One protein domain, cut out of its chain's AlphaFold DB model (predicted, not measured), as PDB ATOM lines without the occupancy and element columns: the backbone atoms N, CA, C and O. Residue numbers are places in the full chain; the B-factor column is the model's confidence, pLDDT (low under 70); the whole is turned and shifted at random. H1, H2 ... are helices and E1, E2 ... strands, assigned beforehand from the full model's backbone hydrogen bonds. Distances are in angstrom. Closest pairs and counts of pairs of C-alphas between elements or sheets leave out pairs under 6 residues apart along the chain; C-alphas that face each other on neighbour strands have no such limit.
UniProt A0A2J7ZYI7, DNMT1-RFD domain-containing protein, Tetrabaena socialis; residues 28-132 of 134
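What this domain is: This is residues 28 to 132 of the 134 residues of the protein "DNMT1-RFD domain-containing protein" of Tetrabaena socialis (UniProt A0A2J7ZYI7). A twisted sheet E1 E2 E3, drawn out at one end into the long hairpin E2 and E3, joins a small second sheet E4 E5 E6, with the helix H2 beyond E4 at the opposite end of the longest axis. The start of E2 comes close to the start of E4, residues 28 to 29 pair with E6, and the short helix H1 grazes both sheets. The printed part has 105 residues with two named helices and six named strands, in the order E1 H1 E2 E3 E4 E5 E6 H2; both sheets are antiparallel, in the orders E1 E2 E3 and E4 E5 E6, and the class is mixed, helices and strands. The whole is compact, with a radius of gyration of the C-alphas of 14.7 A, yet only just elongated, with spans of 53 by 35 by 22 A.

Where its parts are: E2, residues 56 to 67, is 30.7 A long. Beside it are E1, residues 31 to 37, beginning at C-alpha 31 (19.987, -7.679, -20.780), and E3, residues 73 to 79, each 18.4 A. The second sheet has E4, residues 83 to 89, 16.7 A, E5, residues 95 to 100, 16.5 A, and E6, residues 104 to 106, 6.8 A. H1, residues 46 to 50, measures 6.6 A; H2, residues 118 to 130, measures 18.7 A and ends at C-alpha 130 (50.884, -12.977, -25.019).

How they stand to each other: The sheet E1 E2 E3 is only just strongly twisted, with C-alphas up to 4.2 A off its best plane. E1 and E2 are antiparallel at 149 degrees, with N 34 and O 59 at 2.8 A, within hydrogen-bond range. E2 and E3 form a hairpin, with N 60 and O 78 at 2.9 A. The closest C-alphas of E2 and E4, Leu 57 and Ile 83, are 5.5 A apart. E4, E5 and E6 form a meander, each strand the antiparallel neighbour of the one before: N 87 and O 97 are 2.8 A apart, and N 98 and O 105 also 2.8 A. Residues 28 to 29 pair in parallel with residues 105 to 106 of E6. H1 only grazes both sheets. H2 only grazes the sheet E4 E5 E6 with its residues 118 to 125; the closest C-alphas of E4 and H2, Ile 87 and Arg 122, are 7.1 A apart. In H1 and H2 every O i to N i+4 pair is within hydrogen-bond range. H1 and H2 are apart.

The domain as a whole: The two C-alphas farthest apart, those of Ala 69 and Gly 132, are 53.6 A apart. The printed part has no cut. The link from E6 to H2, 11 residues, is long. Mean pLDDT of the printed part is 72.9; residues 65 to 73, 91 to 93 and 107 to 132 are under 70, and H2 has a mean of 48.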
ATOM      1  N   ARG A  28      24.958  -3.072 -29.537       77.62
ATOM      2  CA  ARG A  28      23.624  -3.464 -29.092       77.62
ATOM      3  C   ARG A  28      23.572  -3.681 -27.589       77.62
ATOM      4  O   ARG A  28      24.502  -4.198 -26.971       77.62
ATOM      5  N   LYS A  29      22.429  -3.326 -27.007       80.62
ATOM      6  CA  LYS A  29      22.125  -3.635 -25.615       80.62
ATOM      7  C   LYS A  29      21.639  -5.073 -25.502       80.62
ATOM      8  O   LYS A  29      20.755  -5.475 -26.258       80.62
ATOM      9  N   ILE A  30      22.200  -5.816 -24.558       84.25
ATOM     10  CA  ILE A  30      21.704  -7.132 -24.164       84.25
ATOM     11  C   ILE A  30      21.554  -7.180 -22.640       84.25
ATOM     12  O   ILE A  30      22.477  -6.848 -21.901       84.25
ATOM     13  N   PHE A  31      20.370  -7.562 -22.182       80.00
ATOM     14  CA  PHE A  31      19.987  -7.679 -20.780       80.00
ATOM     15  C   PHE A  31      19.983  -9.143 -20.342       80.00
ATOM     16  O   PHE A  31      19.794 -10.032 -21.177       80.00
ATOM     17  N   ASP A  32      20.177  -9.363 -19.038       83.00
ATOM     18  CA  ASP A  32      20.033 -10.662 -18.362       83.00
ATOM     19  C   ASP A  32      20.675 -11.831 -19.123       83.00
ATOM     20  O   ASP A  32      20.109 -12.919 -19.246       83.00
ATOM     21  N   PHE A  33      21.849 -11.587 -19.710       85.81
ATOM     22  CA  PHE A  33      22.468 -12.566 -20.584       85.81
ATOM     23  C   PHE A  33      23.299 -13.581 -19.806       85.81
ATOM     24  O   PHE A  33      23.885 -13.297 -18.765       85.81
ATOM     25  N   THR A  34      23.384 -14.777 -20.370       89.94
ATOM     26  CA  THR A  34      24.224 -15.877 -19.904       89.94
ATOM     27  C   THR A  34      25.132 -16.320 -21.044       89.94
ATOM     28  O   THR A  34      24.700 -16.384 -22.198       89.94
ATOM     29  N   ILE A  35      26.390 -16.637 -20.732       90.12
ATOM     30  CA  ILE A  35      27.299 -17.262 -21.694       90.12
ATOM     31  C   ILE A  35      26.991 -18.756 -21.753       90.12
ATOM     32  O   ILE A  35      26.867 -19.417 -20.723       90.12
ATOM     33  N   VAL A  36      26.865 -19.293 -22.960       91.38
ATOM     34  CA  VAL A  36      26.588 -20.707 -23.202       91.38
ATOM     35  C   VAL A  36      27.606 -21.306 -24.162       91.38
ATOM     36  O   VAL A  36      28.127 -20.627 -25.051       91.38
ATOM     37  N   ASN A  37      27.868 -22.601 -24.005       89.69
ATOM     38  CA  ASN A  37      28.659 -23.367 -24.965       89.69
ATOM     39  C   ASN A  37      27.803 -23.860 -26.153       89.69
ATOM     40  O   ASN A  37      26.589 -23.644 -26.211       89.69
ATOM     41  N   ALA A  38      28.426 -24.571 -27.098       82.81
ATOM     42  CA  ALA A  38      27.746 -25.146 -28.264       82.81
ATOM     43  C   ALA A  38      26.577 -26.095 -27.913       82.81
ATOM     44  O   ALA A  38      25.634 -26.221 -28.691       82.81
ATOM     45  N   GLY A  39      26.616 -26.729 -26.735       84.50
ATOM     46  CA  GLY A  39      25.548 -27.582 -26.206       84.50
ATOM     47  C   GLY A  39      24.444 -26.826 -25.459       84.50
ATOM     48  O   GLY A  39      23.626 -27.465 -24.805       84.50
ATOM     49  N   ASN A  40      24.425 -25.488 -25.521       85.62
ATOM     50  CA  ASN A  40      23.520 -24.607 -24.774       85.62
ATOM     51  C   ASN A  40      23.610 -24.750 -23.240       85.62
ATOM     52  O   ASN A  40      22.693 -24.338 -22.530       85.62
ATOM     53  N   ALA A  41      24.702 -25.304 -22.709       90.31
ATOM     54  CA  ALA A  41      24.936 -25.311 -21.272       90.31
ATOM     55  C   ALA A  41      25.499 -23.953 -20.840       90.31
ATOM     56  O   ALA A  41      26.417 -23.437 -21.483       90.31
ATOM     57  N   ALA A  42      24.957 -23.395 -19.756       90.44
ATOM     58  CA  ALA A  42      25.478 -22.178 -19.147       90.44
ATOM     59  C   ALA A  42      26.910 -22.402 -18.649       90.44
ATOM     60  O   ALA A  42      27.209 -23.424 -18.026       90.44
ATOM     61  N   VAL A  43      27.785 -21.440 -18.924       88.12
ATOM     62  CA  VAL A  43      29.181 -21.448 -18.488       88.12
ATOM     63  C   VAL A  43      29.528 -20.131 -17.800       88.12
ATOM     64  O   VAL A  43      28.940 -19.085 -18.078       88.12
ATOM     65  N   SER A  44      30.496 -20.188 -16.891       86.19
ATOM     66  CA  SER A  44      31.028 -19.011 -16.205       86.19
ATOM     67  C   SER A  44      31.767 -18.083 -17.173       86.19
ATOM     68  O   SER A  44      32.269 -18.521 -18.206       86.19
ATOM     69  N   LEU A  45      31.925 -16.810 -16.797       79.81
ATOM     70  CA  LEU A  45      32.715 -15.838 -17.571       79.81
ATOM     71  C   LEU A  45      34.178 -16.271 -17.760       79.81
ATOM     72  O   LEU A  45      34.767 -15.980 -18.792       79.81
ATOM     73  N   GLU A  46      34.745 -17.036 -16.824       82.44
ATOM     74  CA  GLU A  46      36.095 -17.613 -16.944       82.44
ATOM     75  C   GLU A  46      36.262 -18.517 -18.175       82.44
ATOM     76  O   GLU A  46      37.370 -18.670 -18.698       82.44
ATOM     77  N   ALA A  47      35.164 -19.083 -18.687       81.88
ATOM     78  CA  ALA A  47      35.182 -19.882 -19.905       81.88
ATOM     79  C   ALA A  47      35.603 -19.056 -21.126       81.88
ATOM     80  O   ALA A  47      36.202 -19.621 -22.037       81.88
ATOM     81  N   LEU A  48      35.361 -17.738 -21.123       80.56
ATOM     82  CA  LEU A  48      35.854 -16.837 -22.166       80.56
ATOM     83  C   LEU A  48      37.384 -16.918 -22.256       80.56
ATOM     84  O   LEU A  48      37.925 -17.070 -23.338       80.56
ATOM     85  N   HIS A  49      38.088 -16.953 -21.122       79.75
ATOM     86  CA  HIS A  49      39.553 -17.036 -21.097       79.75
ATOM     87  C   HIS A  49      40.117 -18.418 -21.445       79.75
ATOM     88  O   HIS A  49      41.280 -18.522 -21.825       79.75
ATOM     89  N   SER A  50      39.323 -19.478 -21.283       78.88
ATOM     90  CA  SER A  50      39.800 -20.863 -21.402       78.88
ATOM     91  C   SER A  50      39.433 -21.523 -22.730       78.88
ATOM     92  O   SER A  50      40.045 -22.518 -23.116       78.88
ATOM     93  N   LEU A  51      38.408 -21.011 -23.414       80.44
ATOM     94  CA  LEU A  51      37.880 -21.592 -24.641       80.44
ATOM     95  C   LEU A  51      38.240 -20.734 -25.858       80.44
ATOM     96  O   LEU A  51      38.362 -19.515 -25.749       80.44
ATOM     97  N   PRO A  52      38.410 -21.350 -27.040       78.94
ATOM     98  CA  PRO A  52      38.790 -20.613 -28.236       78.94
ATOM     99  C   PRO A  52      37.695 -19.623 -28.648       78.94
ATOM    100  O   PRO A  52      36.498 -19.912 -28.535       78.94
ATOM    101  N   ALA A  53      38.106 -18.481 -29.201       81.19
ATOM    102  CA  ALA A  53      37.192 -17.536 -29.835       81.19
ATOM    103  C   ALA A  53      36.283 -18.261 -30.849       81.19
ATOM    104  O   ALA A  53      36.718 -19.138 -31.596       81.19
ATOM    105  N   GLY A  54      34.999 -17.919 -30.840       83.06
ATOM    106  CA  GLY A  54      33.965 -18.533 -31.670       83.06
ATOM    107  C   GLY A  54      33.330 -19.806 -31.093       83.06
ATOM    108  O   GLY A  54      32.407 -20.345 -31.700       83.06
ATOM    109  N   SER A  55      33.767 -20.299 -29.929       84.00
ATOM    110  CA  SER A  55      33.170 -21.493 -29.294       84.00
ATOM    111  C   SER A  55      32.024 -21.196 -28.320       84.00
ATOM    112  O   SER A  55      31.279 -22.102 -27.933       84.00
ATOM    113  N   LEU A  56      31.878 -19.929 -27.933       90.38
ATOM    114  CA  LEU A  56      30.908 -19.455 -26.955       90.38
ATOM    115  C   LEU A  56      29.896 -18.514 -27.593       90.38
ATOM    116  O   LEU A  56      30.162 -17.866 -28.604       90.38
ATOM    117  N   LEU A  57      28.720 -18.441 -26.983       91.00
ATOM    118  CA  LEU A  57      27.613 -17.589 -27.396       91.00
ATOM    119  C   LEU A  57      27.039 -16.908 -26.160       91.00
ATOM    120  O   LEU A  57      27.138 -17.449 -25.061       91.00
ATOM    121  N   ALA A  58      26.369 -15.776 -26.335       89.38
ATOM    122  CA  ALA A  58      25.529 -15.207 -25.296       89.38
ATOM    123  C   ALA A  58      24.056 -15.375 -25.656       89.38
ATOM    124  O   ALA A  58      23.644 -15.185 -26.805       89.38
ATOM    125  N   VAL A  59      23.260 -15.735 -24.657       89.06
ATOM    126  CA  VAL A  59      21.803 -15.781 -24.745       89.06
ATOM    127  C   VAL A  59      21.258 -14.826 -23.705       89.06
ATOM    128  O   VAL A  59      21.631 -14.923 -22.543       89.06
ATOM    129  N   GLY A  60      20.397 -13.907 -24.115       88.00
ATOM    130  CA  GLY A  60      19.826 -12.901 -23.231       88.00
ATOM    131  C   GLY A  60      18.640 -12.221 -23.884       88.00
ATOM    132  O   GLY A  60      17.978 -12.800 -24.745       88.00
ATOM    133  N   MET A  61      18.385 -10.986 -23.489       83.75
ATOM    134  CA  MET A  61      17.226 -10.215 -23.910       83.75
ATOM    135  C   MET A  61      17.669  -8.933 -24.615       83.75
ATOM    136  O   MET A  61      18.589  -8.271 -24.153       83.75
ATOM    137  N   VAL A  62      17.044  -8.557 -25.729       83.50
ATOM    138  CA  VAL A  62      17.380  -7.323 -26.466       83.50
ATOM    139  C   VAL A  62      16.136  -6.462 -26.665       83.50
ATOM    140  O   VAL A  62      15.056  -7.021 -26.886       83.50
ATOM    141  N   PRO A  63      16.263  -5.125 -26.627       77.12
ATOM    142  CA  PRO A  63      15.168  -4.248 -27.010       77.12
ATOM    143  C   PRO A  63      14.938  -4.378 -28.519       77.12
ATOM    144  O   PRO A  63      15.886  -4.456 -29.312       77.12
ATOM    145  N   THR A  64      13.680  -4.452 -28.933       73.44
ATOM    146  CA  THR A  64      13.310  -4.401 -30.345       73.44
ATOM    147  C   THR A  64      13.095  -2.953 -30.769       73.44
ATOM    148  O   THR A  64      12.837  -2.073 -29.958       73.44
ATOM    149  N   ALA A  65      13.188  -2.697 -32.075       64.81
ATOM    150  CA  ALA A  65      12.874  -1.382 -32.633       64.81
ATOM    151  C   ALA A  65      11.367  -1.047 -32.574       64.81
ATOM    152  O   ALA A  65      10.970   0.053 -32.950       64.81
ATOM    153  N   GLU A  66      10.522  -1.987 -32.143       61.50
ATOM    154  CA  GLU A  66       9.088  -1.770 -31.986       61.50
ATOM    155  C   GLU A  66       8.820  -1.160 -30.606       61.50
ATOM    156  O   GLU A  66       8.908  -1.844 -29.586       61.50
ATOM    157  N   GLN A  67       8.459   0.121 -30.574       56.41
ATOM    158  CA  GLN A  67       7.832   0.706 -29.390       56.41
ATOM    159  C   GLN A  67       6.368   0.267 -29.339       56.41
ATOM    160  O   GLN A  67       5.652   0.369 -30.341       56.41
ATOM    161  N   VAL A  68       5.910  -0.227 -28.187       58.28
ATOM    162  CA  VAL A  68       4.468  -0.399 -27.969       58.28
ATOM    163  C   VAL A  68       3.827   0.962 -27.693       58.28
ATOM    164  O   VAL A  68       4.502   1.908 -27.295       58.28
ATOM    165  N   ALA A  69       2.516   1.072 -27.930       57.16
ATOM    166  CA  ALA A  69       1.763   2.331 -27.903       57.16
ATOM    167  C   ALA A  69       1.855   3.131 -26.582       57.16
ATOM    168  O   ALA A  69       1.486   4.302 -26.573       57.16
ATOM    169  N   ASP A  70       2.363   2.523 -25.507       66.75
ATOM    170  CA  ASP A  70       2.540   3.130 -24.180       66.75
ATOM    171  C   ASP A  70       3.979   3.632 -23.908       66.75
ATOM    172  O   ASP A  70       4.282   4.124 -22.828       66.75
ATOM    173  N   GLY A  71       4.892   3.531 -24.883       59.75
ATOM    174  CA  GLY A  71       6.288   3.966 -24.732       59.75
ATOM    175  C   GLY A  71       7.213   2.943 -24.063       59.75
ATOM    176  O   GLY A  71       8.396   3.227 -23.882       59.75
ATOM    177  N   GLU A  72       6.716   1.745 -23.739       64.94
ATOM    178  CA  GLU A  72       7.554   0.630 -23.295       64.94
ATOM    179  C   GLU A  72       8.353   0.033 -24.474       64.94
ATOM    180  O   GLU A  72       7.843  -0.160 -25.585       64.94
ATOM    181  N   GLU A  73       9.632  -0.268 -24.240       66.38
ATOM    182  CA  GLU A  73      10.455  -1.021 -25.188       66.38
ATOM    183  C   GLU A  73      10.023  -2.490 -25.164       66.38
ATOM    184  O   GLU A  73      10.033  -3.143 -24.117       66.38
ATOM    185  N   LYS A  74       9.670  -3.052 -26.322       76.81
ATOM    186  CA  LYS A  74       9.418  -4.489 -26.416       76.81
ATOM    187  C   LYS A  74      10.752  -5.225 -26.323       76.81
ATOM    188  O   LYS A  74      11.662  -4.987 -27.109       76.81
ATOM    189  N   ILE A  75      10.867  -6.135 -25.366       81.06
ATOM    190  CA  ILE A  75      12.075  -6.934 -25.148       81.06
ATOM    191  C   ILE A  75      11.848  -8.338 -25.713       81.06
ATOM    192  O   ILE A  75      10.786  -8.929 -25.510       81.06
ATOM    193  N   GLN A  76      12.835  -8.886 -26.425       82.69
ATOM    194  CA  GLN A  76      12.766 -10.245 -26.970       82.69
ATOM    195  C   GLN A  76      14.016 -11.068 -26.643       82.69
ATOM    196  O   GLN A  76      15.114 -10.504 -26.561       82.69
ATOM    197  N   PRO A  77      13.888 -12.401 -26.521       85.75
ATOM    198  CA  PRO A  77      15.040 -13.273 -26.376       85.75
ATOM    199  C   PRO A  77      15.929 -13.202 -27.621       85.75
ATOM    200  O   PRO A  77      15.458 -13.200 -28.759       85.75
ATOM    201  N   CYS A  78      17.235 -13.169 -27.396       85.94
ATOM    202  CA  CYS A  78      18.257 -13.109 -28.425       85.94
ATOM    203  C   CYS A  78      19.366 -14.108 -28.117       85.94
ATOM    204  O   CYS A  78      19.775 -14.286 -26.970       85.94
ATOM    205  N   ARG A  79      19.884 -14.718 -29.180       89.38
ATOM    206  CA  ARG A  79      21.134 -15.467 -29.171       89.38
ATOM    207  C   ARG A  79      22.115 -14.736 -30.070       89.38
ATOM    208  O   ARG A  79      21.785 -14.424 -31.216       89.38
ATOM    209  N   THR A  80      23.301 -14.450 -29.554       87.44
ATOM    210  CA  THR A  80      24.337 -13.777 -30.332       87.44
ATOM    211  C   THR A  80      24.923 -14.705 -31.389       87.44
ATOM    212  O   THR A  80      24.773 -15.927 -31.339       87.44
ATOM    213  N   HIS A  81      25.645 -14.111 -32.335       88.88
ATOM    214  CA  HIS A  81      26.634 -14.855 -33.106       88.88
ATOM    215  C   HIS A  81      27.760 -15.336 -32.172       88.88
ATOM    216  O   HIS A  81      27.836 -14.876 -31.022       88.88
ATOM    217  N   PRO A  82      28.610 -16.271 -32.630       89.81
ATOM    218  CA  PRO A  82      29.749 -16.719 -31.847       89.81
ATOM    219  C   PRO A  82      30.595 -15.543 -31.348       89.81
ATOM    220  O   PRO A  82      30.858 -14.596 -32.092       89.81
ATOM    221  N   ILE A  83      30.983 -15.607 -30.077       88.56
ATOM    222  CA  ILE A  83      31.768 -14.573 -29.407       88.56
ATOM    223  C   ILE A  83      33.195 -14.652 -29.928       88.56
ATOM    224  O   ILE A  83      33.862 -15.671 -29.756       88.56
ATOM    225  N   THR A  84      33.656 -13.586 -30.569       86.25
ATOM    226  CA  THR A  84      34.989 -13.504 -31.173       86.25
ATOM    227  C   THR A  84      35.986 -12.748 -30.304       86.25
ATOM    228  O   THR A  84      37.179 -12.993 -30.428       86.25
ATOM    229  N   ASP A  85      35.505 -11.856 -29.436       83.69
ATOM    230  CA  ASP A  85      36.312 -11.059 -28.505       83.69
ATOM    231  C   ASP A  85      35.437 -10.635 -27.311       83.69
ATOM    232  O   ASP A  85      34.209 -10.769 -27.365       83.69
ATOM    233  N   TRP A  86      36.025 -10.149 -26.221       82.25
ATOM    234  CA  TRP A  86      35.278  -9.659 -25.060       82.25
ATOM    235  C   TRP A  86      36.107  -8.685 -24.229       82.25
ATOM    236  O   TRP A  86      37.330  -8.762 -24.193       82.25
ATOM    237  N   ILE A  87      35.421  -7.809 -23.499       79.19
ATOM    238  CA  ILE A  87      35.982  -6.889 -22.513       79.19
ATOM    239  C   ILE A  87      35.223  -7.074 -21.209       79.19
ATOM    240  O   ILE A  87      33.997  -6.993 -21.181       79.19
ATOM    241  N   ILE A  88      35.962  -7.292 -20.123       77.44
ATOM    242  CA  ILE A  88      35.409  -7.272 -18.771       77.44
ATOM    243  C   ILE A  88      35.927  -6.013 -18.088       77.44
ATOM    244  O   ILE A  88      37.128  -5.842 -17.892       77.44
ATOM    245  N   HIS A  89      35.010  -5.114 -17.759       72.44
ATOM    246  CA  HIS A  89      35.295  -3.884 -17.046       72.44
ATOM    247  C   HIS A  89      34.880  -4.048 -15.583       72.44
ATOM    248  O   HIS A  89      33.759  -4.466 -15.298       72.44
ATOM    249  N   TYR A  90      35.785  -3.718 -14.662       73.31
ATOM    250  CA  TYR A  90      35.571  -3.819 -13.212       73.31
ATOM    251  C   TYR A  90      35.571  -2.450 -12.503       73.31
ATOM    252  O   TYR A  90      35.507  -2.412 -11.278       73.31
ATOM    253  N   GLY A  91      35.685  -1.340 -13.248       68.81
ATOM    254  CA  GLY A  91      35.697   0.022 -12.700       68.81
ATOM    255  C   GLY A  91      34.310   0.520 -12.280       68.81
ATOM    256  O   GLY A  91      33.407  -0.277 -12.043       68.81
ATOM    257  N   ASP A  92      34.112   1.842 -12.243       62.72
ATOM    258  CA  ASP A  92      32.869   2.494 -11.776       62.72
ATOM    259  C   ASP A  92      31.590   2.075 -12.526       62.72
ATOM    260  O   ASP A  92      30.480   2.250 -12.027       62.72
ATOM    261  N   ASN A  93      31.737   1.498 -13.718       63.31
ATOM    262  CA  ASN A  93      30.641   0.930 -14.492       63.31
ATOM    263  C   ASN A  93      30.965  -0.524 -14.864       63.31
ATOM    264  O   ASN A  93      31.356  -0.788 -16.007       63.31
ATOM    265  N   PRO A  94      30.902  -1.460 -13.900       70.50
ATOM    266  CA  PRO A  94      31.339  -2.822 -14.131       70.50
ATOM    267  C   PRO A  94      30.416  -3.499 -15.145       70.50
ATOM    268  O   PRO A  94      29.191  -3.385 -15.078       70.50
ATOM    269  N   GLY A  95      30.999  -4.212 -16.101       75.88
ATOM    270  CA  GLY A  95      30.234  -4.771 -17.203       75.88
ATOM    271  C   GLY A  95      31.052  -5.694 -18.083       75.88
ATOM    272  O   GLY A  95      32.279  -5.651 -18.106       75.88
ATOM    273  N   VAL A  96      30.343  -6.541 -18.820       78.50
ATOM    274  CA  VAL A  96      30.928  -7.425 -19.821       78.50
ATOM    275  C   VAL A  96      30.414  -6.986 -21.182       78.50
ATOM    276  O   VAL A  96      29.203  -6.884 -21.397       78.50
ATOM    277  N   TYR A  97      31.347  -6.745 -22.088       81.62
ATOM    278  CA  TYR A  97      31.095  -6.448 -23.487       81.62
ATOM    279  C   TYR A  97      31.606  -7.623 -24.296       81.62
ATOM    280  O   TYR A  97      32.742  -8.046 -24.125       81.62
ATOM    281  N   ILE A  98      30.774  -8.163 -25.168       85.69
ATOM    282  CA  ILE A  98      31.139  -9.267 -26.050       85.69
ATOM    283  C   ILE A  98      31.139  -8.759 -27.482       85.69
ATOM    284  O   ILE A  98      30.201  -8.087 -27.912       85.69
ATOM    285  N   SER A  99      32.187  -9.082 -28.219       86.44
ATOM    286  CA  SER A  99      32.250  -8.855 -29.651       86.44
ATOM    287  C   SER A  99      31.830 -10.109 -30.385       86.44
ATOM    288  O   SER A  99      32.119 -11.239 -29.980       86.44
ATOM    289  N   THR A 100      31.165  -9.896 -31.504       85.81
ATOM    290  CA  THR A 100      30.830 -10.927 -32.476       85.81
ATOM    291  C   THR A 100      31.179 -10.407 -33.860       85.81
ATOM    292  O   THR A 100      31.375  -9.211 -34.046       85.81
ATOM    293  N   GLU A 101      31.115 -11.262 -34.877       84.75
ATOM    294  CA  GLU A 101      31.259 -10.821 -36.273       84.75
ATOM    295  C   GLU A 101      30.233  -9.753 -36.721       84.75
ATOM    296  O   GLU A 101      30.400  -9.159 -37.784       84.75
ATOM    297  N   LYS A 102      29.141  -9.535 -35.965       81.44
ATOM    298  CA  LYS A 102      28.052  -8.616 -36.343       81.44
ATOM    299  C   LYS A 102      27.971  -7.350 -35.504       81.44
ATOM    300  O   LYS A 102      27.469  -6.347 -36.003       81.44
ATOM    301  N   ALA A 103      28.334  -7.418 -34.229       82.12
ATOM    302  CA  ALA A 103      28.061  -6.357 -33.267       82.12
ATOM    303  C   ALA A 103      28.867  -6.539 -31.982       82.12
ATOM    304  O   ALA A 103      29.186  -7.672 -31.601       82.12
ATOM    305  N   TRP A 104      29.067  -5.425 -31.282       83.12
ATOM    306  CA  TRP A 104      29.374  -5.412 -29.857       83.12
ATOM    307  C   TRP A 104      28.073  -5.499 -29.059       83.12
ATOM    308  O   TRP A 104      27.127  -4.762 -29.331       83.12
ATOM    309  N   CYS A 105      28.004  -6.380 -28.067       82.50
ATOM    310  CA  CYS A 105      26.856  -6.511 -27.177       82.50
ATOM    311  C   CYS A 105      27.283  -6.253 -25.730       82.50
ATOM    312  O   CYS A 105      28.284  -6.802 -25.278       82.50
ATOM    313  N   GLY A 106      26.518  -5.454 -24.990       79.12
ATOM    314  CA  GLY A 106      26.789  -5.179 -23.576       79.12
ATOM    315  C   GLY A 106      25.543  -4.741 -22.812       79.12
ATOM    316  O   GLY A 106      24.516  -4.404 -23.406       79.12
ATOM    317  N   THR A 107      25.630  -4.724 -21.484       67.88
ATOM    318  CA  THR A 107      24.497  -4.407 -20.591       67.88
ATOM    319  C   THR A 107      24.075  -2.941 -20.634       67.88
ATOM    320  O   THR A 107      22.923  -2.611 -20.350       67.88
ATOM    321  N   THR A 108      24.977  -2.043 -21.029       61.09
ATOM    322  CA  THR A 108      24.739  -0.593 -20.983       61.09
ATOM    323  C   THR A 108      24.205  -0.022 -22.295       61.09
ATOM    324  O   THR A 108      23.758   1.119 -22.315       61.09
ATOM    325  N   GLY A 109      24.208  -0.794 -23.391       52.03
ATOM    326  CA  GLY A 109      23.801  -0.320 -24.724       52.03
ATOM    327  C   GLY A 109      24.732   0.729 -25.343       52.03
ATOM    328  O   GLY A 109      24.494   1.166 -26.462       52.03
ATOM    329  N   VAL A 110      25.797   1.100 -24.634       53.94
ATOM    330  CA  VAL A 110      26.896   1.939 -25.113       53.94
ATOM    331  C   VAL A 110      28.023   1.011 -25.541       53.94
ATOM    332  O   VAL A 110      28.262   0.004 -24.873       53.94
ATOM    333  N   GLY A 111      28.678   1.306 -26.666       50.97
ATOM    334  CA  GLY A 111      29.816   0.508 -27.127       50.97
ATOM    335  C   GLY A 111      30.955   0.520 -26.125       50.97
ATOM    336  O   GLY A 111      30.982   1.394 -25.252       50.97
ATOM    337  N   PRO A 112      31.933  -0.392 -26.259       52.72
ATOM    338  CA  PRO A 112      33.158  -0.269 -25.481       52.72
ATOM    339  C   PRO A 112      33.789   1.117 -25.679       52.72
ATOM    340  O   PRO A 112      34.375   1.648 -24.753       52.72
ATOM    341  N   GLU A 113      33.552   1.768 -26.822       54.19
ATOM    342  CA  GLU A 113      33.934   3.155 -27.106       54.19
ATOM    343  C   GLU A 113      33.456   4.218 -26.102       54.19
ATOM    344  O   GLU A 113      34.082   5.272 -26.004       54.19
ATOM    345  N   GLY A 114      32.382   3.957 -25.351       54.03
ATOM    346  CA  GLY A 114      31.915   4.841 -24.277       54.03
ATOM    347  C   GLY A 114      32.513   4.539 -22.902       54.03
ATOM    348  O   GLY A 114      32.197   5.239 -21.941       54.03
ATOM    349  N   ILE A 115      33.364   3.518 -22.792       59.88
ATOM    350  CA  ILE A 115      34.208   3.284 -21.622       59.88
ATOM    351  C   ILE A 115      35.463   4.139 -21.819       59.88
ATOM    352  O   ILE A 115      36.169   3.995 -22.823       59.88
ATOM    353  N   ALA A 116      35.743   5.043 -20.876       53.00
ATOM    354  CA  ALA A 116      37.030   5.735 -20.846       53.00
ATOM    355  C   ALA A 116      38.153   4.679 -20.873       53.00
ATOM    356  O   ALA A 116      38.076   3.678 -20.163       53.00
ATOM    357  N   ASP A 117      39.134   4.852 -21.759       56.38
ATOM    358  CA  ASP A 117      40.287   3.950 -21.906       56.38
ATOM    359  C   ASP A 117      39.996   2.528 -22.424       56.38
ATOM    360  O   ASP A 117      40.810   1.616 -22.281       56.38
ATOM    361  N   TRP A 118      38.891   2.319 -23.149       57.72
ATOM    362  CA  TRP A 118      38.583   1.017 -23.770       57.72
ATOM    363  C   TRP A 118      39.696   0.462 -24.674       57.72
ATOM    364  O   TRP A 118      39.890  -0.751 -24.767       57.72
ATOM    365  N   ARG A 119      40.464   1.346 -25.327       54.50
ATOM    366  CA  ARG A 119      41.641   0.974 -26.129       54.50
ATOM    367  C   ARG A 119      42.799   0.473 -25.267       54.50
ATOM    368  O   ARG A 119      43.520  -0.432 -25.695       54.50
ATOM    369  N   GLU A 120      42.967   1.021 -24.068       54.06
ATOM    370  CA  GLU A 120      43.979   0.564 -23.116       54.06
ATOM    371  C   GLU A 120      43.552  -0.747 -22.454       54.06
ATOM    372  O   GLU A 120      44.364  -1.665 -22.373       54.06
ATOM    373  N   LEU A 121      42.266  -0.906 -22.110       53.97
ATOM    374  CA  LEU A 121      41.705  -2.175 -21.625       53.97
ATOM    375  C   LEU A 121      41.881  -3.304 -22.651       53.97
ATOM    376  O   LEU A 121      42.296  -4.408 -22.299       53.97
ATOM    377  N   ARG A 122      41.646  -3.021 -23.939       54.09
ATOM    378  CA  ARG A 122      41.905  -3.976 -25.026       54.09
ATOM    379  C   ARG A 122      43.391  -4.337 -25.120       54.09
ATOM    380  O   ARG A 122      43.731  -5.515 -25.204       54.09
ATOM    381  N   THR A 123      44.276  -3.341 -25.073       49.03
ATOM    382  CA  THR A 123      45.737  -3.552 -25.111       49.03
ATOM    383  C   THR A 123      46.223  -4.379 -23.920       49.03
ATOM    384  O   THR A 123      47.018  -5.301 -24.099       49.03
ATOM    385  N   ALA A 124      45.703  -4.114 -22.719       47.78
ATOM    386  CA  ALA A 124      46.037  -4.852 -21.506       47.78
ATOM    387  C   ALA A 124      45.601  -6.326 -21.587       47.78
ATOM    388  O   ALA A 124      46.364  -7.211 -21.206       47.78
ATOM    389  N   MET A 125      44.425  -6.619 -22.150       49.09
ATOM    390  CA  MET A 125      43.961  -8.004 -22.317       49.09
ATOM    391  C   MET A 125      44.707  -8.769 -23.421       49.09
ATOM    392  O   MET A 125      44.990  -9.956 -23.247       49.09
ATOM    393  N   ILE A 126      45.100  -8.105 -24.517       48.16
ATOM    394  CA  ILE A 126      45.991  -8.697 -25.536       48.16
ATOM    395  C   ILE A 126      47.386  -8.966 -24.935       48.16
ATOM    396  O   ILE A 126      48.004  -9.998 -25.216       48.16
ATOM    397  N   GLY A 127      47.860  -8.082 -24.050       37.88
ATOM    398  CA  GLY A 127      49.094  -8.268 -23.282       37.88
ATOM    399  C   GLY A 127      49.056  -9.488 -22.354       37.88
ATOM    400  O   GLY A 127      50.037 -10.220 -22.262       37.88
ATOM    401  N   ILE A 128      47.908  -9.785 -21.735       43.41
ATOM    402  CA  ILE A 128      47.736 -10.993 -20.905       43.41
ATOM    403  C   ILE A 128      47.728 -12.268 -21.770       43.41
ATOM    404  O   ILE A 128      48.258 -13.296 -21.353       43.41
ATOM    405  N   HIS A 129      47.207 -12.209 -23.001       39.00
ATOM    406  CA  HIS A 129      47.195 -13.356 -23.920       39.00
ATOM    407  C   HIS A 129      48.577 -13.709 -24.498       39.00
ATOM    408  O   HIS A 129      48.800 -14.843 -24.919       39.00
ATOM    409  N   THR A 130      49.518 -12.763 -24.509       38.28
ATOM    410  CA  THR A 130      50.884 -12.977 -25.019       38.28
ATOM    411  C   THR A 130      51.894 -13.334 -23.928       38.28
ATOM    412  O   THR A 130      52.951 -13.874 -24.243       38.28
ATOM    413  N   GLN A 131      51.571 -13.117 -22.650       36.06
ATOM    414  CA  GLN A 131      52.506 -13.334 -21.538       36.06
ATOM    415  C   GLN A 131      52.397 -14.727 -20.876       36.06
ATOM    416  O   GLN A 131      53.168 -15.043 -19.977       36.06
ATOM    417  N   GLY A 132      51.479 -15.586 -21.339       36.97
ATOM    418  CA  GLY A 132      51.229 -16.934 -20.801       36.97
ATOM    419  C   GLY A 132      51.901 -18.102 -21.542       36.97
ATOM    420  O   GLY A 132      51.453 -19.239 -21.407       36.97
TER     421      GLY A 132